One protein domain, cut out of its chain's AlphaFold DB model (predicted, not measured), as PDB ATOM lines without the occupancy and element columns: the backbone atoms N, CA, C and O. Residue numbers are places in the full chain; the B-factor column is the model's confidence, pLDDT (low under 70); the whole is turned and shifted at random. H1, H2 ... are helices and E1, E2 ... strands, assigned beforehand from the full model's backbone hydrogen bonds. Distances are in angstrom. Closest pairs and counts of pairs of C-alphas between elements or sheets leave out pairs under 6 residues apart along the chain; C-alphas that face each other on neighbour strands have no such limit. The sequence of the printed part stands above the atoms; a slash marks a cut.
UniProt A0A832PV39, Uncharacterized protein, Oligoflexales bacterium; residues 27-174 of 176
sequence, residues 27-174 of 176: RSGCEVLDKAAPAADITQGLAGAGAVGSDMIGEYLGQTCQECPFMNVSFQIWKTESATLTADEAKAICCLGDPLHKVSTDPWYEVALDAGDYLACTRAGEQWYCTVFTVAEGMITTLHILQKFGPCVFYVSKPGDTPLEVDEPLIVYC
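This is residues 27 to 174 of the 176 residues of an uncharacterized protein of Oligoflexales bacterium (UniProt A0A832PV39). What is the overall shape? Two strongly twisted sheets lie face to face as a sandwich, E3, E2, E5, E6 and E9 in one and E4, E1, E7 and E8 in the other, with the helix H2 packed on the five-stranded sheet, on its side away from the other sheet, and residues 59 to 64 sticking out as a loop. What is it made of? The printed part has 148 residues, with two named helices and nine named strands in the order H1 E1 E2 H2 E3 E4 E5 E6 E7 E8 E9; the larger sheet is antiparallel, the smaller mixed. The class is mostly strand, though under half of the residues are in named elements, and the whole is compact, with a radius of gyration of the C-alphas of 15.1 A and spans of 50 by 35 by 23 A.

What follows the first helix? H1, residues 28 to 31, and E1, residues 45 to 52, have their closest C-alphas at Gly 29 and Ala 51, 7.2 A apart. E1 is antiparallel to E4, residues 108 to 112, with N 46 and O 111 within hydrogen-bond range at 2.9 A, and parallel to E7, residues 140 to 147, with N 47 and O 141 at 3.0 A. E7 forms a hairpin with E8, residues 152 to 157, with N 146 and O 153 at 2.8 A, and H1 only grazes this sheet with residues 29 to 30. How is the other sheet paired? E2, residues 74 to 80, is antiparallel to E3, residues 101 to 104, with N 75 and O 103 at 2.9 A, and to E5, residues 116 to 124, with N 76 and O 121 at 2.8 A. E5 forms a hairpin with E6, residues 127 to 135, with N 118 and O 133 at 2.9 A, and E6 is antiparallel to the edge strand E9, residues 170 to 172, with N 128 and O 172 at 2.8 A. How do the sheets and H2 stand? The facing parts of the sandwich are 9.9 A centre to centre, their best planes 16 degrees apart. H2, residues 87 to 94, is on the sheet of E9, the closest C-alphas of the two being those of Ala 87 and Leu 170, 5.2 A apart. In H2 every O i to N i+4 pair is within hydrogen-bond range; H1 is too short for such a pair.

Where do the first and last elements lie? H1 begins at C-alpha 28 (-10.623, 7.619, -38.821), and E9 ends at C-alpha 172 (-2.374, -6.914, -12.542). Which strands are longest? E5 measures 26.5 A and E6 25.6 A from first to last C-alpha.

How far does it reach? The two C-alphas farthest apart, those of Gly 62 and Glu 81, are 50.5 A apart, and the printed part has no cut. Which links are long? Those from H1 to E1, E1 to E2 and E8 to E9. Where is confidence low? The model's pLDDT is under 70 at residues 27 to 31, 52 to 71, 149 to 150 and 159 to 160.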
ATOM      1  N   ARG A  27     -12.533   5.010 -41.484       54.31
ATOM      2  CA  ARG A  27     -11.304   4.459 -40.898       54.31
ATOM      3  C   ARG A  27     -10.655   5.407 -39.894       54.31
ATOM      4  O   ARG A  27      -9.586   5.074 -39.377       54.31
ATOM      5  N   SER A  28     -11.250   6.575 -39.634       57.69
ATOM      6  CA  SER A  28     -10.623   7.619 -38.821       57.69
ATOM      7  C   SER A  28     -10.250   7.123 -37.425       57.69
ATOM      8  O   SER A  28      -9.174   7.476 -36.954       57.69
ATOM      9  N   GLY A  29     -11.059   6.244 -36.820       58.75
ATOM     10  CA  GLY A  29     -10.775   5.631 -35.518       58.75
ATOM     11  C   GLY A  29      -9.580   4.677 -35.514       58.75
ATOM     12  O   GLY A  29      -8.820   4.646 -34.555       58.75
ATOM     13  N   CYS A  30      -9.340   3.950 -36.605       61.31
ATOM     14  CA  CYS A  30      -8.175   3.076 -36.723       61.31
ATOM     15  C   CYS A  30      -6.901   3.859 -37.075       61.31
ATOM     16  O   CYS A  30      -5.843   3.601 -36.516       61.31
ATOM     17  N   GLU A  31      -7.005   4.858 -37.958       67.19
ATOM     18  CA  GLU A  31      -5.890   5.767 -38.265       67.19
ATOM     19  C   GLU A  31      -5.527   6.688 -37.097       67.19
ATOM     20  O   GLU A  31      -4.485   7.346 -37.125       67.19
ATOM     21  N   VAL A  32      -6.410   6.789 -36.104       72.25
ATOM     22  CA  VAL A  32      -6.202   7.622 -34.928       72.25
ATOM     23  C   VAL A  32      -5.037   7.128 -34.085       72.25
ATOM     24  O   VAL A  32      -4.324   7.946 -33.520       72.25
ATOM     25  N   LEU A  33      -4.850   5.805 -34.019       73.00
ATOM     26  CA  LEU A  33      -3.873   5.164 -33.139       73.00
ATOM     27  C   LEU A  33      -2.435   5.409 -33.622       73.00
ATOM     28  O   LEU A  33      -1.507   5.365 -32.822       73.00
ATOM     29  N   ASP A  34      -2.275   5.731 -34.910       71.94
ATOM     30  CA  ASP A  34      -0.992   6.002 -35.564       71.94
ATOM     31  C   ASP A  34      -0.630   7.502 -35.587       71.94
ATOM     32  O   ASP A  34       0.359   7.909 -36.207       71.94
ATOM     33  N   LYS A  35      -1.436   8.369 -34.961       77.50
ATOM     34  CA  LYS A  35      -1.247   9.827 -34.974       77.50
ATOM     35  C   LYS A  35      -1.171  10.344 -33.546       77.50
ATOM     36  O   LYS A  35      -1.916   9.904 -32.687       77.50
ATOM     37  N   ALA A  36      -0.305  11.326 -33.297       82.38
ATOM     38  CA  ALA A  36      -0.322  12.032 -32.021       82.38
ATOM     39  C   ALA A  36      -1.718  12.625 -31.762       82.38
ATOM     40  O   ALA A  36      -2.366  13.130 -32.688       82.38
ATOM     41  N   ALA A  37      -2.173  12.573 -30.511       82.19
ATOM     42  CA  ALA A  37      -3.473  13.116 -30.157       82.19
ATOM     43  C   ALA A  37      -3.475  14.645 -30.318       82.19
ATOM     44  O   ALA A  37      -2.526  15.307 -29.882       82.19
ATOM     45  N   PRO A  38      -4.520  15.232 -30.932       80.81
ATOM     46  CA  PRO A  38      -4.712  16.664 -30.862       80.81
ATOM     47  C   PRO A  38      -4.976  17.048 -29.405       80.81
ATOM     48  O   PRO A  38      -5.620  16.308 -28.662       80.81
ATOM     49  N   ALA A  39      -4.488  18.221 -29.025       82.94
ATOM     50  CA  ALA A  39      -4.805  18.830 -27.749       82.94
ATOM     51  C   ALA A  39      -5.043  20.322 -27.960       82.94
ATOM     52  O   ALA A  39      -4.211  21.008 -28.563       82.94
ATOM     53  N   ALA A  40      -6.200  20.799 -27.521       85.19
ATOM     54  CA  ALA A  40      -6.616  22.186 -27.683       85.19
ATOM     55  C   ALA A  40      -6.714  22.922 -26.343       85.19
ATOM     56  O   ALA A  40      -6.478  24.132 -26.306       85.19
ATOM     57  N   ASP A  41      -7.025  22.206 -25.261       90.69
ATOM     58  CA  ASP A  41      -7.378  22.801 -23.972       90.69
ATOM     59  C   ASP A  41      -6.246  22.702 -22.937       90.69
ATOM     60  O   ASP A  41      -6.237  23.447 -21.952       90.69
ATOM     61  N   ILE A  42      -5.254  21.836 -23.169       91.88
ATOM     62  CA  ILE A  42      -4.060  21.705 -22.324       91.88
ATOM     63  C   ILE A  42      -2.777  22.096 -23.062       91.88
ATOM     64  O   ILE A  42      -2.619  21.887 -24.261       91.88
ATOM     65  N   THR A  43      -1.810  22.625 -22.312       90.25
ATOM     66  CA  THR A  43      -0.455  22.921 -22.815       90.25
ATOM     67  C   THR A  43       0.590  21.916 -22.333       90.25
ATOM     68  O   THR A  43       1.738  21.972 -22.759       90.25
ATOM     69  N   GLN A  44       0.214  21.031 -21.408       93.62
ATOM     70  CA  GLN A  44       1.055  19.975 -20.857       93.62
ATOM     71  C   GLN A  44       0.165  18.880 -20.264       93.62
ATOM     72  O   GLN A  44      -0.844  19.186 -19.623       93.62
ATOM     73  N   GLY A  45       0.554  17.619 -20.445       94.38
ATOM     74  CA  GLY A  45      -0.116  16.489 -19.811       94.38
ATOM     75  C   GLY A  45      -0.291  15.298 -20.740       94.38
ATOM     76  O   GLY A  45       0.647  14.899 -21.428       94.38
ATOM     77  N   LEU A  46      -1.490  14.726 -20.732       94.81
ATOM     78  CA  LEU A  46      -1.851  13.526 -21.478       94.81
ATOM     79  C   LEU A  46      -3.044  13.813 -22.389       94.81
ATOM     80  O   LEU A  46      -4.042  14.366 -21.935       94.81
ATOM     81  N   ALA A  47      -2.969  13.384 -23.643       93.50
ATOM     82  CA  ALA A  47      -4.101  13.392 -24.559       93.50
ATOM     83  C   ALA A  47      -4.181  12.067 -25.315       93.50
ATOM     84  O   ALA A  47      -3.185  11.357 -25.469       93.50
ATOM     85  N   GLY A  48      -5.365  11.700 -25.785       90.75
ATOM     86  CA  GLY A  48      -5.531  10.412 -26.441       90.75
ATOM     87  C   GLY A  48      -6.952  10.105 -26.849       90.75
ATOM     88  O   GLY A  48      -7.851  10.925 -26.700       90.75
ATOM     89  N   ALA A  49      -7.141   8.887 -27.346       87.00
ATOM     90  CA  ALA A  49      -8.444   8.366 -27.734       87.00
ATOM     91  C   ALA A  49      -8.642   6.946 -27.200       87.00
ATOM     92  O   ALA A  49      -7.670   6.221 -26.975       87.00
ATOM     93  N   GLY A  50      -9.902   6.560 -27.014       81.50
ATOM     94  CA  GLY A  50     -10.300   5.190 -26.702       81.50
ATOM     95  C   GLY A  50     -10.987   4.526 -27.894       81.50
ATOM     96  O   GLY A  50     -11.756   5.168 -28.606       81.50
ATOM     97  N   ALA A  51     -10.708   3.243 -28.103       74.12
ATOM     98  CA  ALA A  51     -11.350   2.389 -29.100       74.12
ATOM     99  C   ALA A  51     -11.540   0.970 -28.536       74.12
ATOM    100  O   ALA A  51     -10.855   0.585 -27.583       74.12
ATOM    101  N   VAL A  52     -12.424   0.157 -29.119       67.81
ATOM    102  CA  VAL A  52     -12.564  -1.265 -28.771       67.81
ATOM    103  C   VAL A  52     -12.237  -2.187 -29.952       67.81
ATOM    104  O   VAL A  52     -12.301  -1.823 -31.112       67.81
ATOM    105  N   GLY A  53     -11.846  -3.435 -29.696       56.16
ATOM    106  CA  GLY A  53     -11.371  -4.354 -30.740       56.16
ATOM    107  C   GLY A  53     -12.448  -4.840 -31.711       56.16
ATOM    108  O   GLY A  53     -12.099  -5.266 -32.811       56.16
ATOM    109  N   SER A  54     -13.737  -4.758 -31.347       52.44
ATOM    110  CA  SER A  54     -14.842  -4.935 -32.307       52.44
ATOM    111  C   SER A  54     -14.838  -3.880 -33.411       52.44
ATOM    112  O   SER A  54     -15.479  -4.087 -34.433       52.44
ATOM    113  N   ASP A  55     -14.086  -2.799 -33.213       49.22
ATOM    114  CA  ASP A  55     -13.951  -1.678 -34.134       49.22
ATOM    115  C   ASP A  55     -12.830  -1.923 -35.158       49.22
ATOM    116  O   ASP A  55     -12.610  -1.087 -36.024       49.22
ATOM    117  N   MET A  56     -12.082  -3.039 -35.076       50.06
ATOM    118  CA  MET A  56     -10.894  -3.249 -35.918       50.06
ATOM    119  C   MET A  56     -10.933  -4.448 -36.881       50.06
ATOM    120  O   MET A  56     -10.096  -4.466 -37.783       50.06
ATOM    121  N   ILE A  57     -11.824  -5.453 -36.764       44.91
ATOM    122  CA  ILE A  57     -11.791  -6.628 -37.677       44.91
ATOM    123  C   ILE A  57     -13.160  -7.311 -37.900       44.91
ATOM    124  O   ILE A  57     -13.729  -7.889 -36.973       44.91
ATOM    125  N   GLY A  58     -13.560  -7.445 -39.178       44.88
ATOM    126  CA  GLY A  58     -14.448  -8.514 -39.661       44.88
ATOM    127  C   GLY A  58     -15.058  -8.288 -41.054       44.88
ATOM    128  O   GLY A  58     -15.638  -7.241 -41.314       44.88
ATOM    129  N   GLU A  59     -15.007  -9.295 -41.943       43.59
ATOM    130  CA  GLU A  59     -15.956  -9.370 -43.067       43.59
ATOM    131  C   GLU A  59     -17.367  -9.564 -42.495       43.59
ATOM    132  O   GLU A  59     -17.700 -10.644 -42.003       43.59
ATOM    133  N   TYR A  60     -18.222  -8.547 -42.575       44.12
ATOM    134  CA  TYR A  60     -19.650  -8.728 -42.324       44.12
ATOM    135  C   TYR A  60     -20.335  -8.964 -43.668       44.12
ATOM    136  O   TYR A  60     -20.396  -8.071 -44.509       44.12
ATOM    137  N   LEU A  61     -20.808 -10.192 -43.903       45.38
ATOM    138  CA  LEU A  61     -21.492 -10.582 -45.145       45.38
ATOM    139  C   LEU A  61     -20.642 -10.393 -46.426       45.38
ATOM    140  O   LEU A  61     -21.182 -10.076 -47.485       45.38
ATOM    141  N   GLY A  62     -19.321 -10.605 -46.347       47.66
ATOM    142  CA  GLY A  62     -18.411 -10.519 -47.501       47.66
ATOM    143  C   GLY A  62     -17.980  -9.098 -47.885       47.66
ATOM    144  O   GLY A  62     -17.565  -8.876 -49.021       47.66
ATOM    145  N   GLN A  63     -18.103  -8.128 -46.970       46.53
ATOM    146  CA  GLN A  63     -17.598  -6.762 -47.145       46.53
ATOM    147  C   GLN A  63     -16.462  -6.463 -46.161       46.53
ATOM    148  O   GLN A  63     -16.598  -6.706 -44.967       46.53
ATOM    149  N   THR A  64     -15.355  -5.905 -46.656       53.84
ATOM    150  CA  THR A  64     -14.116  -5.599 -45.908       53.84
ATOM    151  C   THR A  64     -14.112  -4.217 -45.238       53.84
ATOM    152  O   THR A  64     -13.051  -3.689 -44.910       53.84
ATOM    153  N   CYS A  65     -15.283  -3.613 -45.046       48.72
ATOM    154  CA  CYS A  65     -15.438  -2.282 -44.469       48.72
ATOM    155  C   CYS A  65     -16.088  -2.398 -43.089       48.72
ATOM    156  O   CYS A  65     -17.255  -2.778 -42.993       48.72
ATOM    157  N   GLN A  66     -15.343  -2.080 -42.033       52.19
ATOM    158  CA  GLN A  66     -15.915  -1.838 -40.713       52.19
ATOM    159  C   GLN A  66     -15.510  -0.442 -40.258       52.19
ATOM    160  O   GLN A  66     -14.343  -0.063 -40.363       52.19
ATOM    161  N   GLU A  67     -16.511   0.328 -39.834       44.81
ATOM    162  CA  GLU A  67     -16.325   1.558 -39.074       44.81
ATOM    163  C   GLU A  67     -15.532   1.201 -37.819       44.81
ATOM    164  O   GLU A  67     -15.787   0.156 -37.215       44.81
ATOM    165  N   CYS A  68     -14.586   2.058 -37.439       54.34
ATOM    166  CA  CYS A  68     -13.926   1.938 -36.150       54.34
ATOM    167  C   CYS A  68     -14.630   2.895 -35.162       54.34
ATOM    168  O   CYS A  68     -14.065   3.960 -34.899       54.34
ATOM    169  N   PRO A  69     -15.886   2.652 -34.710       51.72
ATOM    170  CA  PRO A  69     -16.593   3.634 -33.907       51.72
ATOM    171  C   PRO A  69     -15.876   3.769 -32.574       51.72
ATOM    172  O   PRO A  69     -15.875   2.854 -31.761       51.72
ATOM    173  N   PHE A  70     -15.277   4.931 -32.343       59.06
ATOM    174  CA  PHE A  70     -14.729   5.271 -31.045       59.06
ATOM    175  C   PHE A  70     -15.758   4.976 -29.949       59.06
ATOM    176  O   PHE A  70     -16.857   5.534 -29.940       59.06
ATOM    177  N   MET A  71     -15.404   4.085 -29.034       63.03
ATOM    178  CA  MET A  71     -16.221   3.775 -27.873       63.03
ATOM    179  C   MET A  71     -15.552   4.286 -26.608       63.03
ATOM    180  O   MET A  71     -14.330   4.420 -26.517       63.03
ATOM    181  N   ASN A  72     -16.382   4.562 -25.609       75.81
ATOM    182  CA  ASN A  72     -15.925   5.092 -24.338       75.81
ATOM    183  C   ASN A  72     -15.159   4.011 -23.573       75.81
ATOM    184  O   ASN A  72     -15.749   3.078 -23.027       75.81
ATOM    185  N   VAL A  73     -13.839   4.157 -23.515       82.44
ATOM    186  CA  VAL A  73     -12.962   3.360 -22.666       82.44
ATOM    187  C   VAL A  73     -12.733   4.139 -21.383       82.44
ATOM    188  O   VAL A  73     -12.393   5.321 -21.395       82.44
ATOM    189  N   SER A  74     -12.923   3.471 -20.250       90.12
ATOM    190  CA  SER A  74     -12.573   4.036 -18.952       90.12
ATOM    191  C   SER A  74     -11.213   3.526 -18.495       90.12
ATOM    192  O   SER A  74     -10.901   2.337 -18.599       90.12
ATOM    193  N   PHE A  75     -10.405   4.425 -17.951       93.62
ATOM    194  CA  PHE A  75      -9.120   4.102 -17.349       93.62
ATOM    195  C   PHE A  75      -8.822   5.058 -16.196       93.62
ATOM    196  O   PHE A  75      -9.546   6.021 -15.942       93.62
ATOM    197  N   GLN A  76      -7.785   4.751 -15.436       96.62
ATOM    198  CA  GLN A  76      -7.403   5.489 -14.242       96.62
ATOM    199  C   GLN A  76      -5.913   5.805 -14.283       96.62
ATOM    200  O   GLN A  76      -5.144   5.048 -14.875       96.62
ATOM    201  N   ILE A  77      -5.524   6.929 -13.683       97.62
ATOM    202  CA  ILE A  77      -4.151   7.441 -13.702       97.62
ATOM    203  C   ILE A  77      -3.653   7.612 -12.271       97.62
ATOM    204  O   ILE A  77      -4.325   8.242 -11.457       97.62
ATOM    205  N   TRP A  78      -2.445   7.131 -11.997       97.88
ATOM    206  CA  TRP A  78      -1.698   7.372 -10.763       97.88
ATOM    207  C   TRP A  78      -0.363   8.035 -11.088       97.88
ATOM    208  O   TRP A  78       0.212   7.799 -12.149       97.88
ATOM    209  N   LYS A  79       0.144   8.849 -10.160       96.25
ATOM    210  CA  LYS A  79       1.516   9.361 -10.224       96.25
ATOM    211  C   LYS A  79       2.477   8.309  -9.675       96.25
ATOM    212  O   LYS A  79       2.145   7.634  -8.700       96.25
ATOM    213  N   THR A  80       3.652   8.184 -10.276       94.94
ATOM    214  CA  THR A  80       4.693   7.239  -9.858       94.94
ATOM    215  C   THR A  80       6.012   7.977  -9.636       94.94
ATOM    216  O   THR A  80       6.178   9.133 -10.026       94.94
ATOM    217  N   GLU A  81       6.959   7.313  -8.975       91.88
ATOM    218  CA  GLU A  81       8.330   7.821  -8.804       91.88
ATOM    219  C   GLU A  81       9.303   7.244  -9.848       91.88
ATOM    220  O   GLU A  81      10.502   7.511  -9.791       91.88
ATOM    221  N   SER A  82       8.803   6.423 -10.779       89.94
ATOM    222  CA  SER A  82       9.619   5.684 -11.741       89.94
ATOM    223  C   SER A  82       8.907   5.518 -13.082       89.94
ATOM    224  O   SER A  82       7.755   5.078 -13.136       89.94
ATOM    225  N   ALA A  83       9.647   5.784 -14.159       85.81
ATOM    226  CA  ALA A  83       9.259   5.531 -15.547       85.81
ATOM    227  C   ALA A  83       9.227   4.037 -15.920       85.81
ATOM    228  O   ALA A  83       8.816   3.681 -17.021       85.81
ATOM    229  N   THR A  84       9.686   3.151 -15.034       90.00
ATOM    230  CA  THR A  84       9.653   1.694 -15.219       90.00
ATOM    231  C   THR A  84       9.096   1.028 -13.974       90.00
ATOM    232  O   THR A  84       9.583   1.294 -12.874       90.00
ATOM    233  N   LEU A  85       8.118   0.143 -14.146       93.00
ATOM    234  CA  LEU A  85       7.508  -0.618 -13.061       93.00
ATOM    235  C   LEU A  85       7.433  -2.097 -13.423       93.00
ATOM    236  O   LEU A  85       7.239  -2.467 -14.580       93.00
ATOM    237  N   THR A  86       7.540  -2.937 -12.406       94.12
ATOM    238  CA  THR A  86       7.126  -4.338 -12.446       94.12
ATOM    239  C   THR A  86       5.613  -4.457 -12.231       94.12
ATOM    240  O   THR A  86       4.958  -3.530 -11.748       94.12
ATOM    241  N   ALA A  87       5.037  -5.620 -12.547       92.81
ATOM    242  CA  ALA A  87       3.617  -5.877 -12.298       92.81
ATOM    243  C   ALA A  87       3.256  -5.797 -10.800       92.81
ATOM    244  O   ALA A  87       2.185  -5.302 -10.457       92.81
ATOM    245  N   ASP A  88       4.157  -6.216  -9.904       93.25
ATOM    246  CA  ASP A  88       3.939  -6.147  -8.453       93.25
ATOM    247  C   ASP A  88       3.941  -4.700  -7.937       93.25
ATOM    248  O   ASP A  88       3.115  -4.335  -7.099       93.25
ATOM    249  N   GLU A  89       4.819  -3.845  -8.467       94.56
ATOM    250  CA  GLU A  89       4.826  -2.416  -8.133       94.56
ATOM    251  C   GLU A  89       3.578  -1.714  -8.678       94.56
ATOM    252  O   GLU A  89       2.928  -0.960  -7.951       94.56
ATOM    253  N   ALA A  90       3.183  -2.010  -9.922       94.50
ATOM    254  CA  ALA A  90       1.936  -1.504 -10.490       94.50
ATOM    255  C   ALA A  90       0.723  -1.940  -9.653       94.50
ATOM    256  O   ALA A  90      -0.138  -1.112  -9.363       94.50
ATOM    257  N   LYS A  91       0.697  -3.195  -9.179       94.38
ATOM    258  CA  LYS A  91      -0.330  -3.710  -8.264       94.38
ATOM    259  C   LYS A  91      -0.399  -2.921  -6.965       94.38
ATOM    260  O   LYS A  91      -1.490  -2.534  -6.546       94.38
ATOM    261  N   ALA A  92       0.744  -2.674  -6.330       93.50
ATOM    262  CA  ALA A  92       0.797  -1.911  -5.088       93.50
ATOM    263  C   ALA A  92       0.247  -0.485  -5.263       93.50
ATOM    264  O   ALA A  92      -0.362   0.048  -4.340       93.50
ATOM    265  N   ILE A  93       0.413   0.104  -6.449       94.00
ATOM    266  CA  ILE A  93      -0.097   1.438  -6.775       94.00
ATOM    267  C   ILE A  93      -1.597   1.389  -7.090       94.00
ATOM    268  O   ILE A  93      -2.384   2.056  -6.422       94.00
ATOM    269  N   CYS A  94      -2.014   0.603  -8.087       92.25
ATOM    270  CA  CYS A  94      -3.371   0.689  -8.631       92.25
ATOM    271  C   CYS A  94      -4.430  -0.041  -7.796       92.25
ATOM    272  O   CYS A  94      -5.604   0.311  -7.873       92.25
ATOM    273  N   CYS A  95      -4.049  -1.053  -7.006       90.88
ATOM    274  CA  CYS A  95      -5.001  -1.807  -6.185       90.88
ATOM    275  C   CYS A  95      -5.187  -1.232  -4.778       90.88
ATOM    276  O   CYS A  95      -6.201  -1.514  -4.145       90.88
ATOM    277  N   LEU A  96      -4.210  -0.479  -4.264       87.38
ATOM    278  CA  LEU A  96      -4.234   0.043  -2.890       87.38
ATOM    279  C   LEU A  96      -4.326   1.572  -2.831       87.38
ATOM    280  O   LEU A  96      -4.728   2.111  -1.802       87.38
ATOM    281  N   GLY A  97      -3.919   2.266  -3.896       87.56
ATOM    282  CA  GLY A  97      -3.891   3.721  -3.960       87.56
ATOM    283  C   GLY A  97      -5.109   4.317  -4.657       87.56
ATOM    284  O   GLY A  97      -5.646   3.751  -5.611       87.56
ATOM    285  N   ASP A  98      -5.494   5.520  -4.236       92.88
ATOM    286  CA  ASP A  98      -6.504   6.306  -4.939       92.88
ATOM    287  C   ASP A  98      -5.935   6.875  -6.251       92.88
ATOM    288  O   ASP A  98      -4.834   7.437  -6.254       92.88
ATOM    289  N   PRO A  99      -6.667   6.763  -7.374       95.88
ATOM    290  CA  PRO A  99      -6.235   7.344  -8.634       95.88
ATOM    291  C   PRO A  99      -6.272   8.870  -8.566       95.88
ATOM    292  O   PRO A  99      -7.208   9.466  -8.031       95.88
ATOM    293  N   LEU A 100      -5.291   9.502  -9.204       96.88
ATOM    294  CA  LEU A 100      -5.273  10.945  -9.427       96.88
ATOM    295  C   LEU A 100      -6.421  11.364 -10.357       96.88
ATOM    296  O   LEU A 100      -7.090  12.365 -10.112       96.88
ATOM    297  N   HIS A 101      -6.671  10.571 -11.403       96.56
ATOM    298  CA  HIS A 101      -7.767  10.792 -12.344       96.56
ATOM    299  C   HIS A 101      -8.486   9.488 -12.683       96.56
ATOM    300  O   HIS A 101      -7.863   8.439 -12.845       96.56
ATOM    301  N   LYS A 102      -9.805   9.583 -12.857       95.62
ATOM    302  CA  LYS A 102     -10.633   8.570 -13.519       95.62
ATOM    303  C   LYS A 102     -11.097   9.177 -14.834       95.62
ATOM    304  O   LYS A 102     -11.794  10.188 -14.819       95.62
ATOM    305  N   VAL A 103     -10.663   8.600 -15.942       94.00
ATOM    306  CA  VAL A 103     -10.867   9.136 -17.286       94.00
ATOM    307  C   VAL A 103     -11.844   8.232 -18.016       94.00
ATOM    308  O   VAL A 103     -11.706   7.012 -17.978       94.00
ATOM    309  N   SER A 104     -12.827   8.831 -18.679       90.12
ATOM    310  CA  SER A 104     -13.630   8.170 -19.704       90.12
ATOM    311  C   SER A 104     -13.340   8.879 -21.011       90.12
ATOM    312  O   SER A 104     -13.448  10.102 -21.068       90.12
ATOM    313  N   THR A 105     -12.966   8.131 -22.040       84.88
ATOM    314  CA  THR A 105     -12.820   8.692 -23.384       84.88
ATOM    315  C   THR A 105     -14.203   8.969 -23.973       84.88
ATOM    316  O   THR A 105     -15.123   8.202 -23.702       84.88
ATOM    317  N   ASP A 106     -14.352  10.055 -24.733       72.44
ATOM    318  CA  ASP A 106     -15.513  10.313 -25.601       72.44
ATOM    319  C   ASP A 106     -15.146  11.315 -26.710       72.44
ATOM    320  O   ASP A 106     -15.159  12.529 -26.504       72.44
ATOM    321  N   PRO A 107     -14.808  10.849 -27.917       71.50
ATOM    322  CA  PRO A 107     -13.891   9.743 -28.199       71.50
ATOM    323  C   PRO A 107     -12.430  10.071 -27.841       71.50
ATOM    324  O   PRO A 107     -11.603   9.178 -27.638       71.50
ATOM    325  N   TRP A 108     -12.139  11.366 -27.748       84.44
ATOM    326  CA  TRP A 108     -10.873  11.940 -27.326       84.44
ATOM    327  C   TRP A 108     -10.917  12.275 -25.840       84.44
ATOM    328  O   TRP A 108     -11.981  12.329 -25.222       84.44
ATOM    329  N   TYR A 109      -9.750  12.501 -25.257       90.88
ATOM    330  CA  TYR A 109      -9.630  13.027 -23.911       90.88
ATOM    331  C   TYR A 109      -8.367  13.874 -23.780       90.88
ATOM    332  O   TYR A 109      -7.373  13.649 -24.475       90.88
ATOM    333  N   GLU A 110      -8.404  14.804 -22.831       94.44
ATOM    334  CA  GLU A 110      -7.266  15.604 -22.396       94.44
ATOM    335  C   GLU A 110      -7.226  15.596 -20.862       94.44
ATOM    336  O   GLU A 110      -8.251  15.753 -20.195       94.44
ATOM    337  N   VAL A 111      -6.043  15.391 -20.287       96.06
ATOM    338  CA  VAL A 111      -5.798  15.461 -18.845       96.06
ATOM    339  C   VAL A 111      -4.564  16.317 -18.614       96.06
ATOM    340  O   VAL A 111      -3.453  15.946 -18.994       96.06
ATOM    341  N   ALA A 112      -4.755  17.460 -17.957       96.81
ATOM    342  CA  ALA A 112      -3.648  18.293 -17.517       96.81
ATOM    343  C   ALA A 112      -2.864  17.563 -16.417       96.81
ATOM    344  O   ALA A 112      -3.419  17.235 -15.367       96.81
ATOM    345  N   LEU A 113      -1.579  17.318 -16.663       96.62
ATOM    346  CA  LEU A 113      -0.665  16.676 -15.720       96.62
ATOM    347  C   LEU A 113       0.627  17.489 -15.630       96.62
ATOM    348  O   LEU A 113       1.086  18.068 -16.619       96.62
ATOM    349  N   ASP A 114       1.224  17.506 -14.443       96.56
ATOM    350  CA  ASP A 114       2.575  18.026 -14.250       96.56
ATOM    351  C   ASP A 114       3.622  17.140 -14.945       96.56
ATOM    352  O   ASP A 114       3.354  15.994 -15.307       96.56
ATOM    353  N   ALA A 115       4.843  17.653 -15.104       95.38
ATOM    354  CA  ALA A 115       5.954  16.823 -15.550       95.38
ATOM    355  C   ALA A 115       6.253  15.720 -14.515       95.38
ATOM    356  O   ALA A 115       6.270  15.969 -13.303       95.38
ATOM    357  N   GLY A 116       6.501  14.503 -14.995       95.94
ATOM    358  CA  GLY A 116       6.771  13.337 -14.156       95.94
ATOM    359  C   GLY A 116       6.348  12.018 -14.791       95.94
ATOM    360  O   GLY A 116       5.959  11.972 -15.959       95.94
ATOM    361  N   ASP A 117       6.416  10.957 -13.993       96.25
ATOM    362  CA  ASP A 117       6.070   9.597 -14.395       96.25
ATOM    363  C   ASP A 117       4.717   9.173 -13.819       96.25
ATOM    364  O   ASP A 117       4.311   9.573 -12.720       96.25
ATOM    365  N   TYR A 118       3.996   8.380 -14.604       97.19
ATOM    366  CA  TYR A 118       2.612   8.023 -14.348       97.19
ATOM    367  C   TYR A 118       2.327   6.577 -14.748       97.19
ATOM    368  O   TYR A 118       2.973   6.004 -15.624       97.19
ATOM    369  N   LEU A 119       1.305   6.008 -14.115       97.00
ATOM    370  CA  LEU A 119       0.734   4.704 -14.420       97.00
ATOM    371  C   LEU A 119      -0.702   4.915 -14.896       97.00
ATOM    372  O   LEU A 119      -1.512   5.472 -14.156       97.00
ATOM    373  N   ALA A 120      -1.026   4.461 -16.102       96.50
ATOM    374  CA  ALA A 120      -2.400   4.357 -16.578       96.50
ATOM    375  C   ALA A 120      -2.842   2.896 -16.509       96.50
ATOM    376  O   ALA A 120      -2.152   2.033 -17.044       96.50
ATOM    377  N   CYS A 121      -3.999   2.621 -15.907       94.94
ATOM    378  CA  CYS A 121      -4.587   1.285 -15.907       94.94
ATOM    379  C   CYS A 121      -6.047   1.303 -16.353       94.94
ATOM    380  O   CYS A 121      -6.842   2.134 -15.910       94.94
ATOM    381  N   THR A 122      -6.420   0.339 -17.184       92.06
ATOM    382  CA  THR A 122      -7.806   0.057 -17.572       92.06
ATOM    383  C   THR A 122      -8.182  -1.353 -17.124       92.06
ATOM    384  O   THR A 122      -7.318  -2.220 -16.983       92.06
ATOM    385  N   ARG A 123      -9.468  -1.584 -16.856       88.44
ATOM    386  CA  ARG A 123      -9.971  -2.867 -16.355       88.44
ATOM    387  C   ARG A 123     -10.705  -3.608 -17.469       88.44
ATOM    388  O   ARG A 123     -11.617  -3.059 -18.083       88.44
ATOM    389  N   ALA A 124     -10.362  -4.878 -17.665       84.00
ATOM    390  CA  ALA A 124     -11.098  -5.799 -18.523       84.00
ATOM    391  C   ALA A 124     -11.356  -7.104 -17.754       84.00
ATOM    392  O   ALA A 124     -10.450  -7.894 -17.496       84.00
ATOM    393  N   GLY A 125     -12.610  -7.306 -17.340       84.25
ATOM    394  CA  GLY A 125     -12.981  -8.402 -16.440       84.25
ATOM    395  C   GLY A 125     -12.338  -8.257 -15.056       84.25
ATOM    396  O   GLY A 125     -12.478  -7.224 -14.395       84.25
ATOM    397  N   GLU A 126     -11.640  -9.300 -14.612       84.69
ATOM    398  CA  GLU A 126     -10.926  -9.348 -13.323       84.69
ATOM    399  C   GLU A 126      -9.486  -8.813 -13.408       84.69
ATOM    400  O   GLU A 126      -8.798  -8.702 -12.395       84.69
ATOM    401  N   GLN A 127      -9.024  -8.473 -14.612       89.25
ATOM    402  CA  GLN A 127      -7.659  -8.031 -14.864       89.25
ATOM    403  C   GLN A 127      -7.593  -6.520 -15.054       89.25
ATOM    404  O   GLN A 127      -8.438  -5.910 -15.717       89.25
ATOM    405  N   TRP A 128      -6.528  -5.940 -14.519       92.00
ATOM    406  CA  TRP A 128      -6.070  -4.609 -14.863       92.00
ATOM    407  C   TRP A 128      -4.926  -4.715 -15.860       92.00
ATOM    408  O   TRP A 128      -3.970  -5.460 -15.650       92.00
ATOM    409  N   TYR A 129      -5.038  -3.953 -16.936       92.75
ATOM    410  CA  TYR A 129      -3.990  -3.757 -17.922       92.75
ATOM    411  C   TYR A 129      -3.414  -2.378 -17.684       92.75
ATOM    412  O   TYR A 129      -4.155  -1.393 -17.712       92.75
ATOM    413  N   CYS A 130      -2.116  -2.315 -17.431       94.31
ATOM    414  CA  CYS A 130      -1.444  -1.095 -17.036       94.31
ATOM    415  C   CYS A 130      -0.268  -0.780 -17.959       94.31
ATOM    416  O   CYS A 130       0.441  -1.675 -18.418       94.31
ATOM    417  N   THR A 131      -0.022   0.507 -18.177       94.88
ATOM    418  CA  THR A 131       1.175   1.003 -18.852       94.88
ATOM    419  C   THR A 131       1.732   2.222 -18.130       94.88
ATOM    420  O   THR A 131       0.986   3.013 -17.544       94.88
ATOM    421  N   VAL A 132       3.052   2.365 -18.168       94.38
ATOM    422  CA  VAL A 132       3.758   3.538 -17.653       94.38
ATOM    423  C   VAL A 132       3.950   4.557 -18.768       94.38
ATOM    424  O   VAL A 132       4.190   4.198 -19.921       94.38
ATOM    425  N   PHE A 133       3.858   5.837 -18.429       93.88
ATOM    426  CA  PHE A 133       4.157   6.925 -19.351       93.88
ATOM    427  C   PHE A 133       4.787   8.104 -18.611       93.88
ATOM    428  O   PHE A 133       4.574   8.296 -17.414       93.88
ATOM    429  N   THR A 134       5.545   8.910 -19.345       93.75
ATOM    430  CA  THR A 134       6.205  10.111 -18.824       93.75
ATOM    431  C   THR A 134       5.599  11.342 -19.479       93.75
ATOM    432  O   THR A 134       5.373  11.354 -20.690       93.75
ATOM    433  N   VAL A 135       5.380  12.396 -18.698       93.50
ATOM    434  CA  VAL A 135       5.055  13.747 -19.171       93.50
ATOM    435  C   VAL A 135       6.300  14.616 -19.000       93.50
ATOM    436  O   VAL A 135       6.827  14.747 -17.897       93.50
ATOM    437  N   ALA A 136       6.788  15.204 -20.093       92.44
ATOM    438  CA  ALA A 136       7.898  16.155 -20.059       92.44
ATOM    439  C   ALA A 136       7.392  17.598 -19.875       92.44
ATOM    440  O   ALA A 136       6.248  17.912 -20.206       92.44
ATOM    441  N   GLU A 137       8.250  18.483 -19.363       93.56
ATOM    442  CA  GLU A 137       7.905  19.893 -19.130       93.56
ATOM    443  C   GLU A 137       7.483  20.597 -20.428       93.56
ATOM    444  O   GLU A 137       8.210  20.582 -21.419       93.56
ATOM    445  N   GLY A 138       6.300  21.213 -20.411       91.75
ATOM    446  CA  GLY A 138       5.697  21.915 -21.545       91.75
ATOM    447  C   GLY A 138       5.221  21.011 -22.682       91.75
ATOM    448  O   GLY A 138       5.009  21.507 -23.787       91.75
ATOM    449  N   MET A 139       5.094  19.702 -22.447       90.88
ATOM    450  CA  MET A 139       4.819  18.727 -23.499       90.88
ATOM    451  C   MET A 139       3.558  17.896 -23.237       90.88
ATOM    452  O   MET A 139       3.140  17.689 -22.097       90.88
ATOM    453  N   ILE A 140       2.975  17.380 -24.322       91.69
ATOM    454  CA  ILE A 140       1.784  16.526 -24.300       91.69
ATOM    455  C   ILE A 140       2.170  15.127 -24.757       91.69
ATOM    456  O   ILE A 140       2.644  14.931 -25.876       91.69
ATOM    457  N   THR A 141       1.970  14.160 -23.875       93.31
ATOM    458  CA  THR A 141       2.170  12.740 -24.146       93.31
ATOM    459  C   THR A 141       0.897  12.172 -24.754       93.31
ATOM    460  O   THR A 141      -0.200  12.451 -24.268       93.31
ATOM    461  N   THR A 142       1.032  11.376 -25.817       92.88
ATOM    462  CA  THR A 142      -0.121  10.689 -26.404       92.88
ATOM    463  C   THR A 142      -0.281   9.313 -25.779       92.88
ATOM    464  O   THR A 142       0.688   8.553 -25.720       92.88
ATOM    465  N   LEU A 143      -1.500   8.983 -25.347       92.88
ATOM    466  CA  LEU A 143      -1.874   7.636 -24.922       92.88
ATOM    467  C   LEU A 143      -3.223   7.228 -25.521       92.88
ATOM    468  O   LEU A 143      -4.278   7.632 -25.033       92.88
ATOM    469  N   HIS A 144      -3.209   6.374 -26.537       90.00
ATOM    470  CA  HIS A 144      -4.433   5.722 -26.997       90.00
ATOM    471  C   HIS A 144      -4.642   4.388 -26.297       90.00
ATOM    472  O   HIS A 144      -3.685   3.695 -25.944       90.00
ATOM    473  N   ILE A 145      -5.904   4.013 -26.126       87.75
ATOM    474  CA  ILE A 145      -6.286   2.749 -25.506       87.75
ATOM    475  C   ILE A 145      -7.203   2.004 -26.461       87.75
ATOM    476  O   ILE A 145      -8.238   2.522 -26.870       87.75
ATOM    477  N   LEU A 146      -6.830   0.771 -26.779       81.25
ATOM    478  CA  LEU A 146      -7.613  -0.146 -27.586       81.25
ATOM    479  C   LEU A 146      -8.021  -1.348 -26.732       81.25
ATOM    480  O   LEU A 146      -7.207  -2.214 -26.411       81.25
ATOM    481  N   GLN A 147      -9.293  -1.434 -26.366       76.62
ATOM    482  CA  GLN A 147      -9.823  -2.536 -25.568       76.62
ATOM    483  C   GLN A 147     -10.358  -3.655 -26.468       76.62
ATOM    484  O   GLN A 147     -11.466  -3.572 -26.991       76.62
ATOM    485  N   LYS A 148      -9.596  -4.738 -26.658       70.44
ATOM    486  CA  LYS A 148     -10.043  -5.903 -27.446       70.44
ATOM    487  C   LYS A 148     -10.934  -6.829 -26.602       70.44
ATOM    488  O   LYS A 148     -11.003  -6.692 -25.384       70.44
ATOM    489  N   PHE A 149     -11.610  -7.797 -27.235       63.59
ATOM    490  CA  PHE A 149     -12.224  -8.921 -26.510       63.59
ATOM    491  C   PHE A 149     -11.112  -9.722 -25.805       63.59
ATOM    492  O   PHE A 149     -10.517 -10.617 -26.401       63.59
ATOM    493  N   GLY A 150     -10.791  -9.352 -24.564       67.56
ATOM    494  CA  GLY A 150      -9.641  -9.860 -23.817       67.56
ATOM    495  C   GLY A 150      -8.680  -8.727 -23.428       67.56
ATOM    496  O   GLY A 150      -9.083  -7.876 -22.635       67.56
ATOM    497  N   PRO A 151      -7.428  -8.713 -23.932       70.62
ATOM    498  CA  PRO A 151      -6.421  -7.764 -23.480       70.62
ATOM    499  C   PRO A 151      -6.655  -6.341 -23.984       70.62
ATOM    500  O   PRO A 151      -7.014  -6.116 -25.144       70.62
ATOM    501  N   CYS A 152      -6.395  -5.371 -23.107       80.81
ATOM    502  CA  CYS A 152      -6.280  -3.976 -23.501       80.81
ATOM    503  C   CYS A 152      -4.872  -3.706 -24.028       80.81
ATOM    504  O   CYS A 152      -3.877  -4.118 -23.434       80.81
ATOM    505  N   VAL A 153      -4.820  -2.995 -25.144       83.31
ATOM    506  CA  VAL A 153      -3.602  -2.565 -25.817       83.31
ATOM    507  C   VAL A 153      -3.473  -1.060 -25.636       83.31
ATOM    508  O   VAL A 153      -4.462  -0.331 -25.729       83.31
ATOM    509  N   PHE A 154      -2.260  -0.595 -25.375       83.88
ATOM    510  CA  PHE A 154      -1.954   0.826 -25.264       83.88
ATOM    511  C   PHE A 154      -1.068   1.248 -26.428       83.88
ATOM    512  O   PHE A 154      -0.192   0.488 -26.829       83.88
ATOM    513  N   TYR A 155      -1.263   2.468 -26.919       86.44
ATOM    514  CA  TYR A 155      -0.346   3.119 -27.849       86.44
ATOM    515  C   TYR A 155       0.179   4.374 -27.177       86.44
ATOM    516  O   TYR A 155      -0.595   5.289 -26.896       86.44
ATOM    517  N   VAL A 156       1.475   4.407 -26.880       86.62
ATOM    518  CA  VAL A 156       2.110   5.522 -26.171       86.62
ATOM    519  C   VAL A 156       3.110   6.177 -27.108       86.62
ATOM    520  O   VAL A 156       3.911   5.497 -27.748       86.62
ATOM    521  N   SER A 157       3.097   7.502 -27.173       84.19
ATOM    522  CA  SER A 157       4.154   8.258 -27.840       84.19
ATOM    523  C   SER A 157       4.918   9.094 -26.829       84.19
ATOM    524  O   SER A 157       4.359   9.580 -25.845       84.19
ATOM    525  N   LYS A 158       6.191   9.361 -27.122       73.12
ATOM    526  CA  LYS A 158       6.799  10.580 -26.592       73.12
ATOM    527  C   LYS A 158       6.139  11.791 -27.266       73.12
ATOM    528  O   LYS A 158       5.611  11.668 -28.375       73.12
ATOM    529  N   PRO A 159       6.149  12.959 -26.621       62.19
ATOM    530  CA  PRO A 159       5.525  14.145 -27.185       62.19
ATOM    531  C   PRO A 159       6.017  14.491 -28.598       62.19
ATOM    532  O   PRO A 159       7.212  14.694 -28.808       62.19
ATOM    533  N   GLY A 160       5.088  14.575 -29.554       61.69
ATOM    534  CA  GLY A 160       5.368  14.880 -30.965       61.69
ATOM    535  C   GLY A 160       5.781  13.685 -31.836       61.69
ATOM    536  O   GLY A 160       5.854  13.842 -33.054       61.69
ATOM    537  N   ASP A 161       6.002  12.509 -31.243       78.00
ATOM    538  CA  ASP A 161       6.306  11.277 -31.971       78.00
ATOM    539  C   ASP A 161       5.027  10.517 -32.358       78.00
ATOM    540  O   ASP A 161       3.948  10.724 -31.797       78.00
ATOM    541  N   THR A 162       5.161   9.590 -33.304       80.94
ATOM    542  CA  THR A 162       4.121   8.600 -33.604       80.94
ATOM    543  C   THR A 162       3.933   7.663 -32.402       80.94
ATOM    544  O   THR A 162       4.930   7.118 -31.916       80.94
ATOM    545  N   PRO A 163       2.696   7.456 -31.912       81.81
ATOM    546  CA  PRO A 163       2.423   6.462 -30.880       81.81
ATOM    547  C   PRO A 163       2.806   5.060 -31.340       81.81
ATOM    548  O   PRO A 163       2.557   4.677 -32.480       81.81
ATOM    549  N   LEU A 164       3.422   4.295 -30.443       84.25
ATOM    550  CA  LEU A 164       3.780   2.902 -30.680       84.25
ATOM    551  C   LEU A 164       2.984   2.009 -29.740       84.25
ATOM    552  O   LEU A 164       2.750   2.372 -28.583       84.25
ATOM    553  N   GLU A 165       2.583   0.847 -30.248       83.81
ATOM    554  CA  GLU A 165       1.961  -0.192 -29.435       83.81
ATOM    555  C   GLU A 165       2.895  -0.586 -28.284       83.81
ATOM    556  O   GLU A 165       4.103  -0.745 -28.462       83.81
ATOM    557  N   VAL A 166       2.334  -0.718 -27.087       84.56
ATOM    558  CA  VAL A 166       3.045  -1.243 -25.923       84.56
ATOM    559  C   VAL A 166       3.052  -2.763 -26.036       84.56
ATOM    560  O   VAL A 166       2.023  -3.399 -25.812       84.56
ATOM    561  N   ASP A 167       4.216  -3.326 -26.371       76.75
ATOM    562  CA  ASP A 167       4.392  -4.762 -26.640       76.75
ATOM    563  C   ASP A 167       3.939  -5.658 -25.469       76.75
ATOM    564  O   ASP A 167       3.343  -6.714 -25.682       76.75
ATOM    565  N   GLU A 168       4.199  -5.238 -24.226       82.25
ATOM    566  CA  GLU A 168       3.876  -6.000 -23.013       82.25
ATOM    567  C   GLU A 168       3.286  -5.083 -21.926       82.25
ATOM    568  O   GLU A 168       4.026  -4.541 -21.098       82.25
ATOM    569  N   PRO A 169       1.956  -4.868 -21.895       87.19
ATOM    570  CA  PRO A 169       1.331  -4.160 -20.785       87.19
ATOM    571  C   PRO A 169       1.475  -4.967 -19.489       87.19
ATOM    572  O   PRO A 169       1.421  -6.200 -19.482       87.19
ATOM    573  N   LEU A 170       1.600  -4.268 -18.363       91.38
ATOM    574  CA  LEU A 170       1.634  -4.890 -17.045       91.38
ATOM    575  C   LEU A 170       0.238  -5.424 -16.714       91.38
ATOM    576  O   LEU A 170      -0.724  -4.658 -16.651       91.38
ATOM    577  N   ILE A 171       0.126  -6.733 -16.490       91.69
ATOM    578  CA  ILE A 171      -1.138  -7.378 -16.123       91.69
ATOM    579  C   ILE A 171      -1.183  -7.555 -14.610       91.69
ATOM    580  O   ILE A 171      -0.325  -8.213 -14.019       91.69
ATOM    581  N   VAL A 172      -2.209  -6.983 -13.991       92.44
ATOM    582  CA  VAL A 172      -2.374  -6.914 -12.542       92.44
ATOM    583  C   VAL A 172      -3.722  -7.501 -12.125       92.44
ATOM    584  O   VAL A 172      -4.737  -7.314 -12.793       92.44
ATOM    585  N   TYR A 173      -3.737  -8.173 -10.973       91.62
ATOM    586  CA  TYR A 173      -4.942  -8.698 -10.330       91.62
ATOM    587  C   TYR A 173      -5.095  -8.062  -8.947       91.62
ATOM    588  O   TYR A 173      -4.265  -8.301  -8.058       91.62
ATOM    589  N   CYS A 174      -6.143  -7.258  -8.778       86.88
ATOM    590  CA  CYS A 174      -6.552  -6.730  -7.479       86.88
ATOM    591  C   CYS A 174      -7.556  -7.705  -6.858       86.88
ATOM    592  O   CYS A 174      -8.507  -8.099  -7.529       86.88
TER     593      CYS A 174